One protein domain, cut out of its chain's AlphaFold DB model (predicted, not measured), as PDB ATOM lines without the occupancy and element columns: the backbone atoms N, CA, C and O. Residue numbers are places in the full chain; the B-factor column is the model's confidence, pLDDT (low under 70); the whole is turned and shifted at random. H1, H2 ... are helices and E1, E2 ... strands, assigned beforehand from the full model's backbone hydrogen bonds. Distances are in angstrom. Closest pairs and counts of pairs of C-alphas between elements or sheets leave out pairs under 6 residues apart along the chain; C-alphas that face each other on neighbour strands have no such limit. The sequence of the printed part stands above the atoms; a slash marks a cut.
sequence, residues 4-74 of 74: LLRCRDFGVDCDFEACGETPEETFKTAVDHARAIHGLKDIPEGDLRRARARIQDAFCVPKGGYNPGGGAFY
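What this domain is: This is residues 4 to 74 of the 74 residues of the protein "DUF1059 domain-containing protein" of Deltaproteobacteria bacterium (UniProt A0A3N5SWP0). A small sheet of four short antiparallel strands has one long helix, H2, packed along one face, making two layers. H3 sits off the sheet at a steep tilt to H2, and the very short H1 follows edge strand E1. The printed part has 71 residues with three named helices and four named strands, in the order E1 H1 E2 H2 H3 E3 E4; the sheet order is E1 E2 E3 E4, and the class is mixed. It is compact and rounded, with a radius of gyration of the C-alphas of 10.9 A and spans of 29 by 24 by 20 A.

Where its parts are: Find C-alpha 4 at (222.748, 149.196, 177.149), where E1 begins, residues 4 to 6. H1 follows at residues 7 to 10, then E2 at 17 to 20. From C-alpha 23 at (224.423, 142.467, 172.966), H2 runs 21.2 A to residue 38. Next come H3, residues 45 to 53, 12.3 A long, E3, residues 64 to 67, and E4, residues 71 to 73.

How they stand to each other: Look first at E1 and E2, where N 5 and O 18 are 2.9 A apart. E2 and E3 have N 19 and O 64 at 2.8 A, and the hairpin E3 and E4 has N 73 and O 65 at 2.7 A. H2 is on the sheet at a height of 8.1 A, over E2 and E3; the closest C-alphas of E2 and H2 are those of Gly 20 and Thr 26, 4.7 A. With residues 23 to 27 alone, H2 only just touches H3, with 3 pairs of C-alphas within 8 A, Phe 27 and Arg 52 closest at 6.5 A. In H2 and H3 every O i to N i+4 pair is within hydrogen-bond range; H1 is too short for one.

The domain as a whole: The C-alphas of Asp 42 and Phe 59 are the two farthest apart, 29.9 A. The printed part has no cut and no long link. Look for pLDDT under 70 at residue 61 and residues 68 to 74.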
ATOM      1  N   LEU A   4     223.780 148.169 177.152       95.06
ATOM      2  CA  LEU A   4     222.748 149.196 177.149       95.06
ATOM      3  C   LEU A   4     222.571 149.806 175.760       95.06
ATOM      4  O   LEU A   4     223.547 150.131 175.084       95.06
ATOM      5  N   LEU A   5     221.319 149.999 175.360       95.25
ATOM      6  CA  LEU A   5     220.937 150.745 174.164       95.25
ATOM      7  C   LEU A   5     219.802 151.699 174.520       95.25
ATOM      8  O   LEU A   5     218.778 151.275 175.049       95.25
ATOM      9  N   ARG A   6     219.972 152.985 174.206       94.06
ATOM     10  CA  ARG A   6     218.974 154.020 174.496       94.06
ATOM     11  C   ARG A   6     218.247 154.420 173.229       94.06
ATOM     12  O   ARG A   6     218.884 154.724 172.221       94.06
ATOM     13  N   CYS A   7     216.921 154.485 173.277       93.50
ATOM     14  CA  CYS A   7     216.133 154.942 172.137       93.50
ATOM     15  C   CYS A   7     216.506 156.376 171.725       93.50
ATOM     16  O   CYS A   7     216.714 156.637 170.540       93.50
ATOM     17  N   ARG A   8     216.723 157.277 172.692       93.06
ATOM     18  CA  ARG A   8     217.155 158.660 172.425       93.06
ATOM     19  C   ARG A   8     218.418 158.773 171.561       93.06
ATOM     20  O   ARG A   8     218.538 159.727 170.795       93.06
ATOM     21  N   ASP A   9     219.318 157.784 171.582       92.31
ATOM     22  CA  ASP A   9     220.533 157.802 170.752       92.31
ATOM     23  C   ASP A   9     220.219 157.734 169.243       92.31
ATOM     24  O   ASP A   9     221.057 158.072 168.402       92.31
ATOM     25  N   PHE A  10     219.011 157.306 168.866       89.19
ATOM     26  CA  PHE A  10     218.526 157.269 167.481       89.19
ATOM     27  C   PHE A  10     217.776 158.540 167.071       89.19
ATOM     28  O   PHE A  10     217.345 158.620 165.923       89.19
ATOM     29  N   GLY A  11     217.658 159.530 167.964       87.69
ATOM     30  CA  GLY A  11     216.931 160.775 167.708       87.69
ATOM     31  C   GLY A  11     215.411 160.640 167.816       87.69
ATOM     32  O   GLY A  11     214.695 161.507 167.324       87.69
ATOM     33  N   VAL A  12     214.918 159.561 168.432       87.06
ATOM     34  CA  VAL A  12     213.499 159.413 168.773       87.06
ATOM     35  C   VAL A  12     213.219 160.019 170.145       87.06
ATOM     36  O   VAL A  12     214.045 159.921 171.055       87.06
ATOM     37  N   ASP A  13     212.041 160.616 170.298       91.31
ATOM     38  CA  ASP A  13     211.545 161.107 171.584       91.31
ATOM     39  C   ASP A  13     210.987 159.932 172.405       91.31
ATOM     40  O   ASP A  13     209.784 159.672 172.437       91.31
ATOM     41  N   CYS A  14     211.897 159.115 172.943       90.69
ATOM     42  CA  CYS A  14     211.572 157.927 173.724       90.69
ATOM     43  C   CYS A  14     212.656 157.625 174.765       90.69
ATOM     44  O   CYS A  14     213.826 157.439 174.423       90.69
ATOM     45  N   ASP A  15     212.239 157.507 176.025       91.06
ATOM     46  CA  ASP A  15     213.118 157.348 177.197       91.06
ATOM     47  C   ASP A  15     213.460 155.894 177.495       91.06
ATOM     48  O   ASP A  15     214.078 155.588 178.511       91.06
ATOM     49  N   PHE A  16     213.033 154.992 176.620       92.06
ATOM     50  CA  PHE A  16     213.273 153.579 176.787       92.06
ATOM     51  C   PHE A  16     214.758 153.244 176.669       92.06
ATOM     52  O   PHE A  16     215.453 153.644 175.725       92.06
ATOM     53  N   GLU A  17     215.213 152.440 177.620       93.19
ATOM     54  CA  GLU A  17     216.543 151.865 177.645       93.19
ATOM     55  C   GLU A  17     216.431 150.337 177.609       93.19
ATOM     56  O   GLU A  17     215.809 149.723 178.476       93.19
ATOM     57  N   ALA A  18     217.031 149.709 176.599       93.94
ATOM     58  CA  ALA A  18     217.188 148.262 176.541       93.94
ATOM     59  C   ALA A  18     218.457 147.859 177.297       93.94
ATOM     60  O   ALA A  18     219.549 148.314 176.959       93.94
ATOM     61  N   CYS A  19     218.307 146.989 178.288       92.31
ATOM     62  CA  CYS A  19     219.356 146.505 179.175       92.31
ATOM     63  C   CYS A  19     219.436 144.973 179.126       92.31
ATOM     64  O   CYS A  19     218.415 144.290 179.210       92.31
ATOM     65  N   GLY A  20     220.644 144.419 179.043       91.75
ATOM     66  CA  GLY A  20     220.871 142.973 178.976       91.75
ATOM     67  C   GLY A  20     222.284 142.579 179.392       91.75
ATOM     68  O   GLY A  20     223.144 143.434 179.603       91.75
ATOM     69  N   GLU A  21     222.547 141.279 179.524       92.25
ATOM     70  CA  GLU A  21     223.906 140.778 179.791       92.25
ATOM     71  C   GLU A  21     224.714 140.671 178.507       92.25
ATOM     72  O   GLU A  21     225.940 140.810 178.508       92.25
ATOM     73  N   THR A  22     224.009 140.443 177.403       94.00
ATOM     74  CA  THR A  22     224.585 140.232 176.082       94.00
ATOM     75  C   THR A  22     224.083 141.273 175.081       94.00
ATOM     76  O   THR A  22     222.963 141.780 175.210       94.00
ATOM     77  N   PRO A  23     224.881 141.605 174.048       95.25
ATOM     78  CA  PRO A  23     224.423 142.467 172.966       95.25
ATOM     79  C   PRO A  23     223.161 141.929 172.287       95.25
ATOM     80  O   PRO A  23     222.318 142.706 171.852       95.25
ATOM     81  N   GLU A  24     223.018 140.608 172.195       95.19
ATOM     82  CA  GLU A  24     221.884 139.939 171.568       95.19
ATOM     83  C   GLU A  24     220.581 140.166 172.343       95.19
ATOM     84  O   GLU A  24     219.567 140.495 171.727       95.19
ATOM     85  N   GLU A  25     220.609 140.043 173.673       92.75
ATOM     86  CA  GLU A  25     219.459 140.332 174.539       92.75
ATOM     87  C   GLU A  25     219.056 141.800 174.442       92.75
ATOM     88  O   GLU A  25     217.910 142.107 174.114       92.75
ATOM     89  N   THR A  26     220.016 142.710 174.629       94.81
ATOM     90  CA  THR A  26     219.790 144.157 174.529       94.81
ATOM     91  C   THR A  26     219.218 144.539 173.167       94.81
ATOM     92  O   THR A  26     218.271 145.323 173.071       94.81
ATOM     93  N   PHE A  27     219.758 143.961 172.096       95.50
ATOM     94  CA  PHE A  27     219.271 144.192 170.743       95.50
ATOM     95  C   PHE A  27     217.843 143.678 170.548       95.50
ATOM     96  O   PHE A  27     217.012 144.395 169.990       95.50
ATOM     97  N   LYS A  28     217.543 142.458 171.011       94.56
ATOM     98  CA  LYS A  28     216.199 141.878 170.920       94.56
ATOM     99  C   LYS A  28     215.179 142.765 171.636       94.56
ATOM    100  O   LYS A  28     214.174 143.128 171.034       94.56
ATOM    101  N   THR A  29     215.468 143.170 172.871       93.94
ATOM    102  CA  THR A  29     214.610 144.061 173.662       93.94
ATOM    103  C   THR A  29     214.365 145.399 172.958       93.94
ATOM    104  O   THR A  29     213.228 145.863 172.897       93.94
ATOM    105  N   ALA A  30     215.401 146.001 172.364       94.31
ATOM    106  CA  ALA A  30     215.262 147.243 171.602       94.31
ATOM    107  C   ALA A  30     214.372 147.082 170.355       94.31
ATOM    108  O   ALA A  30     213.543 147.947 170.071       94.31
ATOM    109  N   VAL A  31     214.514 145.976 169.615       94.06
ATOM    110  CA  VAL A  31     213.696 145.683 168.425       94.06
ATOM    111  C   VAL A  31     212.238 145.414 168.799       94.06
ATOM    112  O   VAL A  31     211.335 145.922 168.133       94.06
ATOM    113  N   ASP A  32     211.998 144.647 169.861       92.75
ATOM    114  CA  ASP A  32     210.646 144.362 170.348       92.75
ATOM    115  C   ASP A  32     209.946 145.653 170.790       92.75
ATOM    116  O   ASP A  32     208.806 145.907 170.396       92.75
ATOM    117  N   HIS A  33     210.659 146.527 171.504       93.06
ATOM    118  CA  HIS A  33     210.171 147.855 171.856       93.06
ATOM    119  C   HIS A  33     209.866 148.714 170.619       93.06
ATOM    120  O   HIS A  33     208.773 149.267 170.504       93.06
ATOM    121  N   ALA A  34     210.790 148.789 169.656       92.31
ATOM    122  CA  ALA A  34     210.605 149.550 168.422       92.31
ATOM    123  C   ALA A  34     209.363 149.096 167.630       92.31
ATOM    124  O   ALA A  34     208.620 149.921 167.092       92.31
ATOM    125  N   ARG A  35     209.091 147.788 167.604       91.75
ATOM    126  CA  ARG A  35     207.890 147.214 166.982       91.75
ATOM    127  C   ARG A  35     206.619 147.537 167.758       91.75
ATOM    128  O   ARG A  35     205.632 147.940 167.147       91.75
ATOM    129  N   ALA A  36     206.635 147.351 169.077       89.81
ATOM    130  CA  ALA A  36     205.449 147.474 169.921       89.81
ATOM    131  C   ALA A  36     205.029 148.931 170.162       89.81
ATOM    132  O   ALA A  36     203.841 149.238 170.113       89.81
ATOM    133  N   ILE A  37     205.993 149.821 170.410       90.38
ATOM    134  CA  ILE A  37     205.740 151.212 170.815       90.38
ATOM    135  C   ILE A  37     205.760 152.163 169.621       90.38
ATOM    136  O   ILE A  37     204.939 153.075 169.548       90.38
ATOM    137  N   HIS A  38     206.652 151.937 168.654       88.75
ATOM    138  CA  HIS A  38     206.799 152.815 167.488       88.75
ATOM    139  C   HIS A  38     206.199 152.237 166.198       88.75
ATOM    140  O   HIS A  38     206.252 152.882 165.155       88.75
ATOM    141  N   GLY A  39     205.616 151.032 166.240       88.94
ATOM    142  CA  GLY A  39     204.950 150.423 165.085       88.94
ATOM    143  C   GLY A  39     205.894 150.046 163.938       88.94
ATOM    144  O   GLY A  39     205.435 149.835 162.813       88.94
ATOM    145  N   LEU A  40     207.202 149.947 164.200       87.25
ATOM    146  CA  LEU A  40     208.225 149.659 163.191       87.25
ATOM    147  C   LEU A  40     208.247 148.164 162.840       87.25
ATOM    148  O   LEU A  40     209.111 147.414 163.289       87.25
ATOM    149  N   LYS A  41     207.257 147.712 162.060       84.00
ATOM    150  CA  LYS A  41     207.105 146.298 161.668       84.00
ATOM    151  C   LYS A  41     208.279 145.798 160.821       84.00
ATOM    152  O   LYS A  41     208.835 144.745 161.131       84.00
ATOM    153  N   ASP A  42     208.687 146.592 159.833       89.38
ATOM    154  CA  ASP A  42     209.854 146.346 158.984       89.38
ATOM    155  C   ASP A  42     210.933 147.387 159.279       89.38
ATOM    156  O   ASP A  42     210.853 148.535 158.842       89.38
ATOM    157  N   ILE A  43     211.940 146.984 160.056       88.69
ATOM    158  CA  ILE A  43     213.108 147.817 160.352       88.69
ATOM    159  C   ILE A  43     214.172 147.514 159.287       88.69
ATOM    160  O   ILE A  43     214.615 146.363 159.205       88.69
ATOM    161  N   PRO A  44     214.611 148.504 158.486       92.56
ATOM    162  CA  PRO A  44     215.648 148.299 157.482       92.56
ATOM    163  C   PRO A  44     216.941 147.734 158.084       92.56
ATOM    164  O   PRO A  44     217.346 148.108 159.186       92.56
ATOM    165  N   GLU A  45     217.661 146.894 157.334       93.38
ATOM    166  CA  GLU A  45     218.920 146.288 157.803       93.38
ATOM    167  C   GLU A  45     219.962 147.341 158.220       93.38
ATOM    168  O   GLU A  45     220.706 147.158 159.186       93.38
ATOM    169  N   GLY A  46     219.979 148.489 157.533       93.62
ATOM    170  CA  GLY A  46     220.815 149.631 157.898       93.62
ATOM    171  C   GLY A  46     220.559 150.130 159.320       93.62
ATOM    172  O   GLY A  46     221.514 150.396 160.053       93.62
ATOM    173  N   ASP A  47     219.295 150.189 159.737       91.94
ATOM    174  CA  ASP A  47     218.911 150.620 161.080       91.94
ATOM    175  C   ASP A  47     219.169 149.534 162.122       91.94
ATOM    176  O   ASP A  47     219.666 149.841 163.203       91.94
ATOM    177  N   LEU A  48     218.970 148.258 161.780       94.25
ATOM    178  CA  LEU A  48     219.363 147.134 162.639       94.25
ATOM    179  C   LEU A  48     220.878 147.124 162.901       94.25
ATOM    180  O   LEU A  48     221.322 146.924 164.033       94.25
ATOM    181  N   ARG A  49     221.691 147.390 161.872       95.69
ATOM    182  CA  ARG A  49     223.148 147.500 162.010       95.69
ATOM    183  C   ARG A  49     223.538 148.689 162.883       95.69
ATOM    184  O   ARG A  49     224.382 148.543 163.767       95.69
ATOM    185  N   ARG A  50     222.912 149.852 162.668       94.19
ATOM    186  CA  ARG A  50     223.112 151.034 163.524       94.19
ATOM    187  C   ARG A  50     222.726 150.749 164.970       94.19
ATOM    188  O   ARG A  50     223.430 151.197 165.869       94.19
ATOM    189  N   ALA A  51     221.654 149.990 165.188       94.38
ATOM    190  CA  ALA A  51     221.214 149.605 166.517       94.38
ATOM    191  C   ALA A  51     222.254 148.752 167.242       94.38
ATOM    192  O   ALA A  51     222.664 149.105 168.344       94.38
ATOM    193  N   ARG A  52     222.790 147.722 166.583       95.50
ATOM    194  CA  ARG A  52     223.882 146.903 167.137       95.50
ATOM    195  C   ARG A  52     225.128 147.725 167.474       95.50
ATOM    196  O   ARG A  52     225.706 147.539 168.535       95.50
ATOM    197  N   ALA A  53     225.514 148.657 166.603       96.31
ATOM    198  CA  ALA A  53     226.696 149.501 166.802       96.31
ATOM    199  C   ALA A  53     226.556 150.527 167.945       96.31
ATOM    200  O   ALA A  53     227.550 151.101 168.378       96.31
ATOM    201  N   ARG A  54     225.329 150.788 168.410       95.88
ATOM    202  CA  ARG A  54     225.024 151.732 169.496       95.88
ATOM    203  C   ARG A  54     224.934 151.070 170.868       95.88
ATOM    204  O   ARG A  54     224.779 151.787 171.853       95.88
ATOM    205  N   ILE A  55     225.036 149.741 170.933       95.88
ATOM    206  CA  ILE A  55     225.087 149.004 172.196       95.88
ATOM    207  C   ILE A  55     226.397 149.337 172.899       95.88
ATOM    208  O   ILE A  55     227.479 149.160 172.340       95.88
ATOM    209  N   GLN A  56     226.284 149.812 174.131       95.00
ATOM    210  CA  GLN A  56     227.410 150.241 174.948       95.00
ATOM    211  C   GLN A  56     227.559 149.329 176.162       95.00
ATOM    212  O   GLN A  56     226.575 148.817 176.693       95.00
ATOM    213  N   ASP A  57     228.801 149.151 176.606       94.94
ATOM    214  CA  ASP A  57     229.106 148.623 177.932       94.94
ATOM    215  C   ASP A  57     228.719 149.673 178.984       94.94
ATOM    216  O   ASP A  57     229.317 150.748 179.044       94.94
ATOM    217  N   ALA A  58     227.686 149.390 179.775       89.38
ATOM    218  CA  ALA A  58     227.188 150.289 180.810       89.38
ATOM    219  C   ALA A  58     226.377 149.518 181.852       89.38
ATOM    220  O   ALA A  58     225.601 148.635 181.507       89.38
ATOM    221  N   PHE A  59     226.514 149.898 183.124       83.94
ATOM    222  CA  PHE A  59     225.670 149.371 184.194       83.94
ATOM    223  C   PHE A  59     224.218 149.827 184.001       83.94
ATOM    224  O   PHE A  59     223.966 151.021 183.825       83.94
ATOM    225  N   CYS A  60     223.273 148.890 184.062       76.69
ATOM    226  CA  CYS A  60     221.845 149.181 183.971       76.69
ATOM    227  C   CYS A  60     221.035 148.329 184.961       76.69
ATOM    228  O   CYS A  60     221.291 147.139 185.148       76.69
ATOM    229  N   VAL A  61     220.067 148.967 185.628       65.62
ATOM    230  CA  VAL A  61     219.156 148.351 186.605       65.62
ATOM    231  C   VAL A  61     217.762 148.913 186.339       65.62
ATOM    232  O   VAL A  61     217.606 150.130 186.455       65.62
ATOM    233  N   PRO A  62     216.734 148.101 186.028       71.81
ATOM    234  CA  PRO A  62     216.688 146.634 185.917       71.81
ATOM    235  C   PRO A  62     217.149 146.076 184.550       71.81
ATOM    236  O   PRO A  62     217.218 146.808 183.567       71.81
ATOM    237  N   LYS A  63     217.412 144.758 184.484       71.00
ATOM    238  CA  LYS A  63     217.573 144.020 183.211       71.00
ATOM    239  C   LYS A  63     216.244 143.966 182.448       71.00
ATOM    240  O   LYS A  63     215.188 143.877 183.073       71.00
ATOM    241  N   GLY A  64     216.309 143.983 181.117       77.81
ATOM    242  CA  GLY A  64     215.153 144.081 180.228       77.81
ATOM    243  C   GLY A  64     214.981 145.489 179.661       77.81
ATOM    244  O   GLY A  64     215.929 146.261 179.551       77.81
ATOM    245  N   GLY A  65     213.769 145.826 179.247       79.38
ATOM    246  CA  GLY A  65     213.434 147.157 178.768       79.38
ATOM    247  C   GLY A  65     212.943 148.039 179.906       79.38
ATOM    248  O   GLY A  65     211.972 147.691 180.563       79.38
ATOM    249  N   TYR A  66     213.552 149.192 180.144       76.00
ATOM    250  CA  TYR A  66     213.106 150.114 181.184       76.00
ATOM    251  C   TYR A  66     212.594 151.409 180.559       76.00
ATOM    252  O   TYR A  66     213.327 152.087 179.844       76.00
ATOM    253  N   ASN A  67     211.329 151.751 180.824       72.44
ATOM    254  CA  ASN A  67     210.801 153.084 180.554       72.44
ATOM    255  C   ASN A  67     210.581 153.816 181.892       72.44
ATOM    256  O   ASN A  67     209.691 153.408 182.651       72.44
ATOM    257  N   PRO A  68     211.312 154.911 182.181       62.84
ATOM    258  CA  PRO A  68     211.158 155.663 183.427       62.84
ATOM    259  C   PRO A  68     209.747 156.242 183.627       62.84
ATOM    260  O   PRO A  68     209.366 156.528 184.761       62.84
ATOM    261  N   GLY A  69     208.947 156.370 182.561       66.69
ATOM    262  CA  GLY A  69     207.558 156.834 182.612       66.69
ATOM    263  C   GLY A  69     206.479 155.744 182.520       66.69
ATOM    264  O   GLY A  69     205.302 156.094 182.498       66.69
ATOM    265  N   GLY A  70     206.827 154.450 182.426       59.97
ATOM    266  CA  GLY A  70     205.848 153.434 181.991       59.97
ATOM    267  C   GLY A  70     206.116 151.964 182.325       59.97
ATOM    268  O   GLY A  70     205.510 151.102 181.695       59.97
ATOM    269  N   GLY A  71     206.974 151.655 183.301       59.97
ATOM    270  CA  GLY A  71     207.216 150.281 183.762       59.97
ATOM    271  C   GLY A  71     208.268 149.514 182.951       59.97
ATOM    272  O   GLY A  71     208.768 149.986 181.929       59.97
ATOM    273  N   ALA A  72     208.652 148.339 183.457       62.78
ATOM    274  CA  ALA A  72     209.624 147.466 182.805       62.78
ATOM    275  C   ALA A  72     208.945 146.578 181.747       62.78
ATOM    276  O   ALA A  72     207.928 145.944 182.021       62.78
ATOM    277  N   PHE A  73     209.524 146.521 180.552       61.69
ATOM    278  CA  PHE A  73     209.215 145.577 179.486       61.69
ATOM    279  C   PHE A  73     210.132 144.356 179.654       61.69
ATOM    280  O   PHE A  73     211.355 144.496 179.650       61.69
ATOM    281  N   TYR A  74     209.540 143.181 179.852       54.09
ATOM    282  CA  TYR A  74     210.229 141.904 180.078       54.09
ATOM    283  C   TYR A  74     210.455 141.124 178.780       54.09
ATOM    284  O   TYR A  74     209.547 141.123 177.918       54.09
TER     285      TYR A  74